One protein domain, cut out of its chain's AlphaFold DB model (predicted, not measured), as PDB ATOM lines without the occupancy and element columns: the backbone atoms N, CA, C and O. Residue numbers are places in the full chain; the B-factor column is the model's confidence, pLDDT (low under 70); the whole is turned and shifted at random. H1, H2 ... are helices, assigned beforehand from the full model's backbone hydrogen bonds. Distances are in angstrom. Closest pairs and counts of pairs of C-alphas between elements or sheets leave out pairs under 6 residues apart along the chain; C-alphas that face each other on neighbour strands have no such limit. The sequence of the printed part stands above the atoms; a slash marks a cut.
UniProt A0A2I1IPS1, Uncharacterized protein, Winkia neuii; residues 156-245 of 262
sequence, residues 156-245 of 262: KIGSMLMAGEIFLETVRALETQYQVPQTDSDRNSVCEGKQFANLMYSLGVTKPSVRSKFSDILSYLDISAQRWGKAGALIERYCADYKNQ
ATOM      1  N   LYS A 156       1.839  28.291  -7.163       84.75
ATOM      2  CA  LYS A 156       2.636  28.345  -5.931       84.75
ATOM      3  C   LYS A 156       2.649  29.772  -5.379       84.75
ATOM      4  O   LYS A 156       2.248  29.960  -4.237       84.75
ATOM      5  N   ILE A 157       2.985  30.749  -6.222       88.00
ATOM      6  CA  ILE A 157       3.021  32.171  -5.858       88.00
ATOM      7  C   ILE A 157       1.622  32.667  -5.486       88.00
ATOM      8  O   ILE A 157       1.441  33.218  -4.406       88.00
ATOM      9  N   GLY A 158       0.605  32.377  -6.305       89.31
ATOM     10  CA  GLY A 158      -0.773  32.782  -5.995       89.31
ATOM     11  C   GLY A 158      -1.285  32.232  -4.657       89.31
ATOM     12  O   GLY A 158      -1.947  32.937  -3.902       89.31
ATOM     13  N   SER A 159      -0.940  30.984  -4.319       85.19
ATOM     14  CA  SER A 159      -1.309  30.390  -3.025       85.19
ATOM     15  C   SER A 159      -0.588  31.060  -1.854       85.19
ATOM     16  O   SER A 159      -1.172  31.190  -0.780       85.19
ATOM     17  N   MET A 160       0.667  31.473  -2.062       85.12
ATOM     18  CA  MET A 160       1.472  32.173  -1.060       85.12
ATOM     19  C   MET A 160       0.921  33.567  -0.777       85.12
ATOM     20  O   MET A 160       0.678  33.895   0.380       85.12
ATOM     21  N   LEU A 161       0.630  34.337  -1.829       88.81
ATOM     22  CA  LEU A 161      -0.002  35.654  -1.727       88.81
ATOM     23  C   LEU A 161      -1.343  35.587  -1.007       88.81
ATOM     24  O   LEU A 161      -1.571  36.326  -0.055       88.81
ATOM     25  N   MET A 162      -2.203  34.647  -1.410       88.69
ATOM     26  CA  MET A 162      -3.498  34.435  -0.767       88.69
ATOM     27  C   MET A 162      -3.338  34.170   0.736       88.69
ATOM     28  O   MET A 162      -4.025  34.792   1.541       88.69
ATOM     29  N   ALA A 163      -2.436  33.265   1.126       84.50
ATOM     30  CA  ALA A 163      -2.201  32.954   2.534       84.50
ATOM     31  C   ALA A 163      -1.654  34.164   3.312       84.50
ATOM     32  O   ALA A 163      -2.090  34.415   4.435       84.50
ATOM     33  N   GLY A 164      -0.735  34.915   2.705       86.81
ATOM     34  CA  GLY A 164      -0.110  36.091   3.298       86.81
ATOM     35  C   GLY A 164      -1.048  37.270   3.502       86.81
ATOM     36  O   GLY A 164      -1.090  37.839   4.588       86.81
ATOM     37  N   GLU A 165      -1.854  37.603   2.501       89.12
ATOM     38  CA  GLU A 165      -2.842  38.677   2.614       89.12
ATOM     39  C   GLU A 165      -3.943  38.346   3.622       89.12
ATOM     40  O   GLU A 165      -4.294  39.190   4.441       89.12
ATOM     41  N   ILE A 166      -4.456  37.109   3.615       86.62
ATOM     42  CA  ILE A 166      -5.446  36.661   4.607       86.62
ATOM     43  C   ILE A 166      -4.870  36.768   6.022       86.62
ATOM     44  O   ILE A 166      -5.553  37.228   6.940       86.62
ATOM     45  N   PHE A 167      -3.611  36.366   6.207       86.31
ATOM     46  CA  PHE A 167      -2.921  36.507   7.482       86.31
ATOM     47  C   PHE A 167      -2.807  37.978   7.904       86.31
ATOM     48  O   PHE A 167      -3.224  38.329   9.006       86.31
ATOM     49  N   LEU A 168      -2.308  38.848   7.022       88.88
ATOM     50  CA  LEU A 168      -2.132  40.273   7.305       88.88
ATOM     51  C   LEU A 168      -3.451  40.972   7.655       88.88
ATOM     52  O   LEU A 168      -3.492  41.738   8.617       88.88
ATOM     53  N   GLU A 169      -4.528  40.689   6.924       88.94
ATOM     54  CA  GLU A 169      -5.848  41.240   7.243       88.94
ATOM     55  C   GLU A 169      -6.408  40.689   8.551       88.94
ATOM     56  O   GLU A 169      -7.048  41.422   9.301       88.94
ATOM     57  N   THR A 170      -6.128  39.426   8.877       87.25
ATOM     58  CA  THR A 170      -6.496  38.865  10.184       87.25
ATOM     59  C   THR A 170      -5.787  39.602  11.305       87.25
ATOM     60  O   THR A 170      -6.435  40.009  12.263       87.25
ATOM     61  N   VAL A 171      -4.479  39.830  11.175       88.69
ATOM     62  CA  VAL A 171      -3.711  40.600  12.159       88.69
ATOM     63  C   VAL A 171      -4.288  42.008  12.301       88.69
ATOM     64  O   VAL A 171      -4.583  42.411  13.421       88.69
ATOM     65  N   ARG A 172      -4.551  42.717  11.194       88.75
ATOM     66  CA  ARG A 172      -5.188  44.049  11.221       88.75
ATOM     67  C   ARG A 172      -6.538  44.036  11.933       88.75
ATOM     68  O   ARG A 172      -6.820  44.915  12.739       88.75
ATOM     69  N   ALA A 173      -7.379  43.042  11.662       87.38
ATOM     70  CA  ALA A 173      -8.674  42.929  12.318       87.38
ATOM     71  C   ALA A 173      -8.523  42.667  13.827       87.38
ATOM     72  O   ALA A 173      -9.218  43.293  14.628       87.38
ATOM     73  N   LEU A 174      -7.577  41.814  14.233       87.75
ATOM     74  CA  LEU A 174      -7.278  41.571  15.646       87.75
ATOM     75  C   LEU A 174      -6.738  42.826  16.348       87.75
ATOM     76  O   LEU A 174      -7.121  43.078  17.485       87.75
ATOM     77  N   GLU A 175      -5.923  43.649  15.682       89.56
ATOM     78  CA  GLU A 175      -5.424  44.922  16.233       89.56
ATOM     79  C   GLU A 175      -6.545  45.903  16.593       89.56
ATOM     80  O   GLU A 175      -6.381  46.704  17.509       89.56
ATOM     81  N   THR A 176      -7.683  45.848  15.895       86.81
ATOM     82  CA  THR A 176      -8.845  46.692  16.230       86.81
ATOM     83  C   THR A 176      -9.622  46.190  17.447       86.81
ATOM     84  O   THR A 176     -10.368  46.954  18.054       86.81
ATOM     85  N   GLN A 177      -9.467  44.911  17.801       84.06
ATOM     86  CA  GLN A 177     -10.231  44.248  18.862       84.06
ATOM     87  C   GLN A 177      -9.428  44.065  20.149       84.06
ATOM     88  O   GLN A 177     -10.005  44.034  21.236       84.06
ATOM     89  N   TYR A 178      -8.107  43.935  20.037       85.88
ATOM     90  CA  TYR A 178      -7.232  43.575  21.141       85.88
ATOM     91  C   TYR A 178      -6.074  44.555  21.265       85.88
ATOM     92  O   TYR A 178      -5.352  44.823  20.305       85.88
ATOM     93  N   GLN A 179      -5.832  45.002  22.494       88.56
ATOM     94  CA  GLN A 179      -4.586  45.652  22.860       88.56
ATOM     95  C   GLN A 179      -3.653  44.605  23.469       88.56
ATOM     96  O   GLN A 179      -3.991  43.968  24.466       88.56
ATOM     97  N   VAL A 180      -2.477  44.431  22.874       88.38
ATOM     98  CA  VAL A 180      -1.441  43.514  23.365       88.38
ATOM     99  C   VAL A 180      -0.119  44.261  23.546       88.38
ATOM    100  O   VAL A 180       0.125  45.238  22.826       88.38
ATOM    101  N   PRO A 181       0.729  43.853  24.506       86.25
ATOM    102  CA  PRO A 181       2.088  44.368  24.586       86.25
ATOM    103  C   PRO A 181       2.876  43.958  23.336       86.25
ATOM    104  O   PRO A 181       2.601  42.927  22.724       86.25
ATOM    105  N   GLN A 182       3.859  44.774  22.959       83.44
ATOM    106  CA  GLN A 182       4.843  44.360  21.962       83.44
ATOM    107  C   GLN A 182       5.675  43.211  22.532       83.44
ATOM    108  O   GLN A 182       6.054  43.246  23.703       83.44
ATOM    109  N   THR A 183       5.947  42.209  21.707       85.88
ATOM    110  CA  THR A 183       6.817  41.083  22.051       85.88
ATOM    111  C   THR A 183       7.944  40.989  21.036       85.88
ATOM    112  O   THR A 183       7.790  41.412  19.892       85.88
ATOM    113  N   ASP A 184       9.064  40.395  21.432       81.38
ATOM    114  CA  ASP A 184      10.221  40.197  20.550       81.38
ATOM    115  C   ASP A 184      10.128  38.887  19.742       81.38
ATOM    116  O   ASP A 184      11.137  38.266  19.416       81.38
ATOM    117  N   SER A 185       8.913  38.422  19.430       82.31
ATOM    118  CA  SER A 185       8.732  37.174  18.681       82.31
ATOM    119  C   SER A 185       9.083  37.368  17.207       82.31
ATOM    120  O   SER A 185       8.515  38.213  16.517       82.31
ATOM    121  N   ASP A 186       9.992  36.539  16.701       84.69
ATOM    122  CA  ASP A 186      10.312  36.510  15.280       84.69
ATOM    123  C   ASP A 186       9.271  35.723  14.459       84.69
ATOM    124  O   ASP A 186       8.397  35.024  14.982       84.69
ATOM    125  N   ARG A 187       9.378  35.821  13.131       85.50
ATOM    126  CA  ARG A 187       8.501  35.121  12.184       85.50
ATOM    127  C   ARG A 187       8.414  33.617  12.446       85.50
ATOM    128  O   ARG A 187       7.325  33.053  12.340       85.50
ATOM    129  N   ASN A 188       9.548  32.959  12.682       84.12
ATOM    130  CA  ASN A 188       9.596  31.503  12.776       84.12
ATOM    131  C   ASN A 188       8.877  31.051  14.047       84.12
ATOM    132  O   ASN A 188       8.003  30.190  13.969       84.12
ATOM    133  N   SER A 189       9.137  31.727  15.167       85.19
ATOM    134  CA  SER A 189       8.443  31.507  16.436       85.19
ATOM    135  C   SER A 189       6.920  31.625  16.286       85.19
ATOM    136  O   SER A 189       6.181  30.740  16.723       85.19
ATOM    137  N   VAL A 190       6.441  32.663  15.590       85.00
ATOM    138  CA  VAL A 190       5.001  32.858  15.348       85.00
ATOM    139  C   VAL A 190       4.421  31.755  14.458       85.00
ATOM    140  O   VAL A 190       3.371  31.196  14.775       85.00
ATOM    141  N   CYS A 191       5.092  31.422  13.352       83.12
ATOM    142  CA  CYS A 191       4.580  30.466  12.366       83.12
ATOM    143  C   CYS A 191       4.606  29.006  12.851       83.12
ATOM    144  O   CYS A 191       3.761  28.213  12.430       83.12
ATOM    145  N   GLU A 192       5.554  28.637  13.715       82.38
ATOM    146  CA  GLU A 192       5.664  27.289  14.298       82.38
ATOM    147  C   GLU A 192       4.683  27.069  15.463       82.38
ATOM    148  O   GLU A 192       4.401  25.933  15.854       82.38
ATOM    149  N   GLY A 193       4.097  28.146  15.991       80.94
ATOM    150  CA  GLY A 193       3.111  28.090  17.060       80.94
ATOM    151  C   GLY A 193       1.842  27.320  16.673       80.94
ATOM    152  O   GLY A 193       1.191  27.580  15.657       80.94
ATOM    153  N   LYS A 194       1.390  26.415  17.554       80.44
ATOM    154  CA  LYS A 194       0.142  25.640  17.370       80.44
ATOM    155  C   LYS A 194      -1.084  26.529  17.105       80.44
ATOM    156  O   LYS A 194      -1.982  26.150  16.354       80.44
ATOM    157  N   GLN A 195      -1.115  27.713  17.713       82.25
ATOM    158  CA  GLN A 195      -2.239  28.648  17.615       82.25
ATOM    159  C   GLN A 195      -2.309  29.305  16.239       82.25
ATOM    160  O   GLN A 195      -3.395  29.411  15.672       82.25
ATOM    161  N   PHE A 196      -1.156  29.623  15.654       83.25
ATOM    162  CA  PHE A 196      -1.061  30.093  14.280       83.25
ATOM    163  C   PHE A 196      -1.579  29.035  13.293       83.25
ATOM    164  O   PHE A 196      -2.430  29.327  12.453       83.25
ATOM    165  N   ALA A 197      -1.157  27.772  13.436       77.81
ATOM    166  CA  ALA A 197      -1.614  26.691  12.558       77.81
ATOM    167  C   ALA A 197      -3.139  26.472  12.614       77.81
ATOM    168  O   ALA A 197      -3.771  26.212  11.583       77.81
ATOM    169  N   ASN A 198      -3.734  26.591  13.806       77.62
ATOM    170  CA  ASN A 198      -5.183  26.519  13.997       77.62
ATOM    171  C   ASN A 198      -5.895  27.706  13.338       77.62
ATOM    172  O   ASN A 198      -6.865  27.500  12.609       77.62
ATOM    173  N   LEU A 199      -5.385  28.923  13.541       80.69
ATOM    174  CA  LEU A 199      -5.925  30.137  12.935       80.69
ATOM    175  C   LEU A 199      -5.944  30.036  11.406       80.69
ATOM    176  O   LEU A 199      -6.989  30.232  10.787       80.69
ATOM    177  N   MET A 200      -4.820  29.656  10.794       78.56
ATOM    178  CA  MET A 200      -4.727  29.540   9.337       78.56
ATOM    179  C   MET A 200      -5.651  28.454   8.775       78.56
ATOM    180  O   MET A 200      -6.238  28.638   7.707       78.56
ATOM    181  N   TYR A 201      -5.836  27.344   9.498       76.00
ATOM    182  CA  TYR A 201      -6.819  26.327   9.120       76.00
ATOM    183  C   TYR A 201      -8.248  26.887   9.131       76.00
ATOM    184  O   TYR A 201      -8.982  26.701   8.159       76.00
ATOM    185  N   SER A 202      -8.628  27.610  10.190       74.50
ATOM    186  CA  SER A 202      -9.936  28.268  10.291       74.50
ATOM    187  C   SER A 202     -10.141  29.329   9.205       74.50
ATOM    188  O   SER A 202     -11.255  29.497   8.718       74.50
ATOM    189  N   LEU A 203      -9.063  29.972   8.751       73.88
ATOM    190  CA  LEU A 203      -9.056  30.905   7.622       73.88
ATOM    191  C   LEU A 203      -9.070  30.204   6.244       73.88
ATOM    192  O   LEU A 203      -8.767  30.798   5.211       73.88
ATOM    193  N   GLY A 204      -9.393  28.911   6.189       70.50
ATOM    194  CA  GLY A 204      -9.510  28.172   4.934       70.50
ATOM    195  C   GLY A 204      -8.172  27.823   4.276       70.50
ATOM    196  O   GLY A 204      -8.167  27.293   3.160       70.50
ATOM    197  N   VAL A 205      -7.037  28.039   4.951       74.12
ATOM    198  CA  VAL A 205      -5.733  27.521   4.518       74.12
ATOM    199  C   VAL A 205      -5.582  26.081   5.012       74.12
ATOM    200  O   VAL A 205      -4.849  25.757   5.944       74.12
ATOM    201  N   THR A 206      -6.340  25.186   4.382       68.12
ATOM    202  CA  THR A 206      -6.523  23.804   4.852       68.12
ATOM    203  C   THR A 206      -5.417  22.849   4.407       68.12
ATOM    204  O   THR A 206      -5.156  21.851   5.085       68.12
ATOM    205  N   LYS A 207      -4.728  23.146   3.295       67.19
ATOM    206  CA  LYS A 207      -3.699  22.270   2.709       67.19
ATOM    207  C   LYS A 207      -2.536  22.062   3.693       67.19
ATOM    208  O   LYS A 207      -1.833  23.025   3.995       67.19
ATOM    209  N   PRO A 208      -2.271  20.825   4.163       66.81
ATOM    210  CA  PRO A 208      -1.192  20.555   5.115       66.81
ATOM    211  C   PRO A 208       0.186  20.988   4.612       66.81
ATOM    212  O   PRO A 208       0.965  21.518   5.389       66.81
ATOM    213  N   SER A 209       0.453  20.848   3.309       66.38
ATOM    214  CA  SER A 209       1.704  21.291   2.676       66.38
ATOM    215  C   SER A 209       1.904  22.807   2.687       66.38
ATOM    216  O   SER A 209       3.039  23.271   2.620       66.38
ATOM    217  N   VAL A 210       0.812  23.571   2.754       64.88
ATOM    218  CA  VAL A 210       0.847  25.025   2.949       64.88
ATOM    219  C   VAL A 210       1.043  25.324   4.436       64.88
ATOM    220  O   VAL A 210       1.798  26.219   4.790       64.88
ATOM    221  N   ARG A 211       0.444  24.516   5.320       66.38
ATOM    222  CA  ARG A 211       0.580  24.699   6.766       66.38
ATOM    223  C   ARG A 211       1.967  24.397   7.321       66.38
ATOM    224  O   ARG A 211       2.468  25.164   8.128       66.38
ATOM    225  N   SER A 212       2.601  23.323   6.864       66.25
ATOM    226  CA  SER A 212       3.941  22.931   7.316       66.25
ATOM    227  C   SER A 212       5.059  23.813   6.765       66.25
ATOM    228  O   SER A 212       6.176  23.755   7.259       66.25
ATOM    229  N   LYS A 213       4.762  24.614   5.741       70.19
ATOM    230  CA  LYS A 213       5.698  25.545   5.112       70.19
ATOM    231  C   LYS A 213       5.240  26.983   5.291       70.19
ATOM    232  O   LYS A 213       5.541  27.811   4.448       70.19
ATOM    233  N   PHE A 214       4.450  27.286   6.324       70.75
ATOM    234  CA  PHE A 214       3.854  28.616   6.462       70.75
ATOM    235  C   PHE A 214       4.906  29.707   6.651       70.75
ATOM    236  O   PHE A 214       4.812  30.751   6.017       70.75
ATOM    237  N   SER A 215       5.929  29.441   7.465       73.19
ATOM    238  CA  SER A 215       7.086  30.327   7.625       73.19
ATOM    239  C   SER A 215       7.789  30.568   6.290       73.19
ATOM    240  O   SER A 215       8.053  31.716   5.950       73.19
ATOM    241  N   ASP A 216       8.003  29.516   5.492       73.00
ATOM    242  CA  ASP A 216       8.531  29.641   4.129       73.00
ATOM    243  C   ASP A 216       7.571  30.438   3.241       73.00
ATOM    244  O   ASP A 216       7.997  31.303   2.487       73.00
ATOM    245  N   ILE A 217       6.267  30.188   3.344       69.12
ATOM    246  CA  ILE A 217       5.217  30.817   2.540       69.12
ATOM    247  C   ILE A 217       5.093  32.312   2.825       69.12
ATOM    248  O   ILE A 217       4.777  33.083   1.925       69.12
ATOM    249  N   LEU A 218       5.342  32.716   4.066       76.06
ATOM    250  CA  LEU A 218       5.332  34.109   4.498       76.06
ATOM    251  C   LEU A 218       6.732  34.715   4.511       76.06
ATOM    252  O   LEU A 218       6.872  35.901   4.788       76.06
ATOM    253  N   SER A 219       7.767  33.940   4.171       74.44
ATOM    254  CA  SER A 219       9.136  34.451   4.091       74.44
ATOM    255  C   SER A 219       9.306  35.511   3.012       74.44
ATOM    256  O   SER A 219      10.208  36.336   3.100       74.44
ATOM    257  N   TYR A 220       8.396  35.510   2.039       71.62
ATOM    258  CA  TYR A 220       8.314  36.490   0.970       71.62
ATOM    259  C   TYR A 220       7.477  37.718   1.357       71.62
ATOM    260  O   TYR A 220       7.102  38.491   0.493       71.62
ATOM    261  N   LEU A 221       7.101  37.905   2.618       77.75
ATOM    262  CA  LEU A 221       6.548  39.179   3.067       77.75
ATOM    263  C   LEU A 221       7.623  39.890   3.874       77.75
ATOM    264  O   LEU A 221       8.122  39.345   4.860       77.75
ATOM    265  N   ASP A 222       7.967  41.105   3.460       76.94
ATOM    266  CA  ASP A 222       8.990  41.925   4.113       76.94
ATOM    267  C   ASP A 222       8.390  42.638   5.338       76.94
ATOM    268  O   ASP A 222       8.250  43.857   5.409       76.94
ATOM    269  N   ILE A 223       7.904  41.821   6.274       82.75
ATOM    270  CA  ILE A 223       7.257  42.240   7.516       82.75
ATOM    271  C   ILE A 223       8.334  42.387   8.592       82.75
ATOM    272  O   ILE A 223       9.092  41.452   8.851       82.75
ATOM    273  N   SER A 224       8.357  43.537   9.270       83.50
ATOM    274  CA  SER A 224       9.313  43.806  10.349       83.50
ATOM    275  C   SER A 224       9.161  42.841  11.534       83.50
ATOM    276  O   SER A 224       8.061  42.374  11.843       83.50
ATOM    277  N   ALA A 225      10.259  42.585  12.254       82.94
ATOM    278  CA  ALA A 225      10.252  41.740  13.453       82.94
ATOM    279  C   ALA A 225       9.249  42.232  14.511       82.94
ATOM    280  O   ALA A 225       8.504  41.439  15.070       82.94
ATOM    281  N   GLN A 226       9.139  43.551  14.700       84.75
ATOM    282  CA  GLN A 226       8.147  44.152  15.595       84.75
ATOM    283  C   GLN A 226       6.707  43.779  15.203       84.75
ATOM    284  O   GLN A 226       5.873  43.482  16.056       84.75
ATOM    285  N   ARG A 227       6.394  43.782  13.900       87.12
ATOM    286  CA  ARG A 227       5.056  43.428  13.415       87.12
ATOM    287  C   ARG A 227       4.782  41.931  13.554       87.12
ATOM    288  O   ARG A 227       3.646  41.569  13.854       87.12
ATOM    289  N   TRP A 228       5.799  41.081  13.409       89.44
ATOM    290  CA  TRP A 228       5.703  39.657  13.747       89.44
ATOM    291  C   TRP A 228       5.436  39.435  15.234       89.44
ATOM    292  O   TRP A 228       4.485  38.730  15.565       89.44
ATOM    293  N   GLY A 229       6.184  40.103  16.110       86.56
ATOM    294  CA  GLY A 229       5.981  40.071  17.555       86.56
ATOM    295  C   GLY A 229       4.548  40.397  17.944       86.56
ATOM    296  O   GLY A 229       3.826  39.581  18.525       86.56
ATOM    297  N   LYS A 230       4.075  41.557  17.484       89.69
ATOM    298  CA  LYS A 230       2.691  41.986  17.686       89.69
ATOM    299  C   LYS A 230       1.672  40.974  17.151       89.69
ATOM    300  O   LYS A 230       0.695  40.680  17.837       89.69
ATOM    301  N   ALA A 231       1.886  40.430  15.951       88.56
ATOM    302  CA  ALA A 231       1.002  39.420  15.374       88.56
ATOM    303  C   ALA A 231       0.929  38.160  16.250       88.56
ATOM    304  O   ALA A 231      -0.168  37.680  16.521       88.56
ATOM    305  N   GLY A 232       2.068  37.665  16.743       87.38
ATOM    306  CA  GLY A 232       2.122  36.537  17.673       87.38
ATOM    307  C   GLY A 232       1.279  36.779  18.922       87.38
ATOM    308  O   GLY A 232       0.376  35.997  19.222       87.38
ATOM    309  N   ALA A 233       1.496  37.917  19.585       88.69
ATOM    310  CA  ALA A 233       0.767  38.287  20.795       88.69
ATOM    311  C   ALA A 233      -0.755  38.407  20.569       88.69
ATOM    312  O   ALA A 233      -1.548  37.958  21.399       88.69
ATOM    313  N   LEU A 234      -1.184  38.963  19.429       89.69
ATOM    314  CA  LEU A 234      -2.603  39.053  19.059       89.69
ATOM    315  C   LEU A 234      -3.241  37.677  18.862       89.69
ATOM    316  O   LEU A 234      -4.355  37.441  19.330       89.69
ATOM    317  N   ILE A 235      -2.543  36.768  18.180       87.31
ATOM    318  CA  ILE A 235      -3.035  35.412  17.910       87.31
ATOM    319  C   ILE A 235      -3.176  34.633  19.214       87.31
ATOM    320  O   ILE A 235      -4.196  33.980  19.436       87.31
ATOM    321  N   GLU A 236      -2.181  34.720  20.095       86.94
ATOM    322  CA  GLU A 236      -2.237  34.094  21.413       86.94
ATOM    323  C   GLU A 236      -3.403  34.629  22.237       86.94
ATOM    324  O   GLU A 236      -4.179  33.837  22.783       86.94
ATOM    325  N   ARG A 237      -3.572  35.957  22.269       86.50
ATOM    326  CA  ARG A 237      -4.669  36.590  22.998       86.50
ATOM    327  C   ARG A 237      -6.029  36.143  22.470       86.50
ATOM    328  O   ARG A 237      -6.873  35.711  23.254       86.50
ATOM    329  N   TYR A 238      -6.212  36.182  21.153       84.62
ATOM    330  CA  TYR A 238      -7.429  35.715  20.495       84.62
ATOM    331  C   TYR A 238      -7.730  34.247  20.830       84.62
ATOM    332  O   TYR A 238      -8.851  33.907  21.205       84.62
ATOM    333  N   CYS A 239      -6.733  33.362  20.746       81.00
ATOM    334  CA  CYS A 239      -6.924  31.945  21.047       81.00
ATOM    335  C   CYS A 239      -7.210  31.668  22.531       81.00
ATOM    336  O   CYS A 239      -7.944  30.723  22.832       81.00
ATOM    337  N   ALA A 240      -6.640  32.450  23.453       82.44
ATOM    338  CA  ALA A 240      -6.936  32.347  24.879       82.44
ATOM    339  C   ALA A 240      -8.396  32.728  25.169       82.44
ATOM    340  O   ALA A 240      -9.114  31.955  25.803       82.44
ATOM    341  N   ASP A 241      -8.859  33.857  24.627       78.00
ATOM    342  CA  ASP A 241     -10.243  34.310  24.794       78.00
ATOM    343  C   ASP A 241     -11.234  33.354  24.100       78.00
ATOM    344  O   ASP A 241     -12.278  33.035  24.667       78.00
ATOM    345  N   TYR A 242     -10.877  32.796  22.936       72.25
ATOM    346  CA  TYR A 242     -11.682  31.787  22.238       72.25
ATOM    347  C   TYR A 242     -11.903  30.516  23.070       72.25
ATOM    348  O   TYR A 242     -13.026  30.025  23.158       72.25
ATOM    349  N   LYS A 243     -10.857  29.985  23.720       68.06
ATOM    350  CA  LYS A 243     -10.999  28.814  24.609       68.06
ATOM    351  C   LYS A 243     -11.974  29.072  25.759       68.06
ATOM    352  O   LYS A 243     -12.639  28.140  26.203       68.06
ATOM    353  N   ASN A 244     -12.065  30.321  26.209       64.56
ATOM    354  CA  ASN A 244     -12.938  30.736  27.301       64.56
ATOM    355  C   ASN A 244     -14.366  31.084  26.827       64.56
ATOM    356  O   ASN A 244     -15.285  31.126  27.640       64.56
ATOM    357  N   GLN A 245     -14.573  31.298  25.523       60.84
ATOM    358  CA  GLN A 245     -15.866  31.593  24.896       60.84
ATOM    359  C   GLN A 245     -16.382  30.373  24.113       60.84
ATOM    360  O   GLN A 245     -16.465  30.377  22.884       60.84
TER     361      GLN A 245
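This is residues 156 to 245 of the 262 residues of an uncharacterized protein of Winkia neuii (UniProt A0A2I1IPS1). One long helix, H1, runs along one side of the domain, and a second long helix, H6, crosses it steeply, meeting H1 at residues 171 to 175. The short helices H2, H3, H4 and H5 lie on the same side of H1 as H6; H2 and H3 pack on H6, and H5 packs on H1 at residues 160 to 164. The printed part has 90 residues, with six named helices, which follow each other along the chain as H1, H2, H3, H4, H5 and H6, and no named strand; the class is all helix. It is compact, with a radius of gyration of the C-alphas of 12.3 A, and its rounded outline spans 34 by 28 by 20 A.

Begin with H1, residues 156 to 177, and look for H6, residues 225 to 244: they touch, closest at the C-alphas of Val 171 and Ala 231, 5.8 A apart. They run the same way at a steep tilt of 68 degrees, only just short of about perpendicular. Residues 160 to 164 of H1 touch H5, residues 214 to 218, with C-alphas 160 and 217 closest at 5.4 A. H2, residues 187 to 192, touches residues 225 to 232 of H6 at a shallow tilt of 31 degrees, the same way; the closest C-alphas, of Val 190 and Gly 232, are 5.2 A apart. H2 also touches H5, where C-alphas 191 and 215 are closest at 5.4 A. H3, residues 194 to 202, touches residues 232 to 239 of H6, about perpendicular at 77 degrees, with C-alphas 195 and 236 closest at 6.6 A. H3 and H1 are close but not clearly touching, C-alphas 200 and 167 being closest at 7.4 A. H4, residues 208 to 211, only just touches H3, with 3 pairs of C-alphas within 8 A, the closest those of Ala 197 and Arg 211 at 6.5 A; H4 and H1 are near each other, while H4 and H6 are apart. In H2, H3, H5 and H6 every O i to N i+4 pair is within hydrogen-bond range; H1 has 17 of 18, and H4 is too short for such a pair.

Find C-alpha 156 at (2.636, 28.345, -5.931); from there H1 runs 32.1 A to C-alpha 177 at (-10.231, 44.248, 18.862). H6 runs 29.2 A from C-alpha 225 to C-alpha 244 at (-12.938, 30.736, 27.301). Between them along the chain come H2, 8.6 A, H3, 12.6 A, H4, 4.8 A, and H5, 6.0 A.

The two C-alphas farthest apart are those of Ile 157 and Asn 244, at 36.8 A. The printed part has no cut, and no link is long; those from H2 to H3, H3 to H4 and H4 to H5 are tight. The mean pLDDT of the printed part is 81.1; look for values under 70 at residues 206 to 212, 217 and 243 to 245.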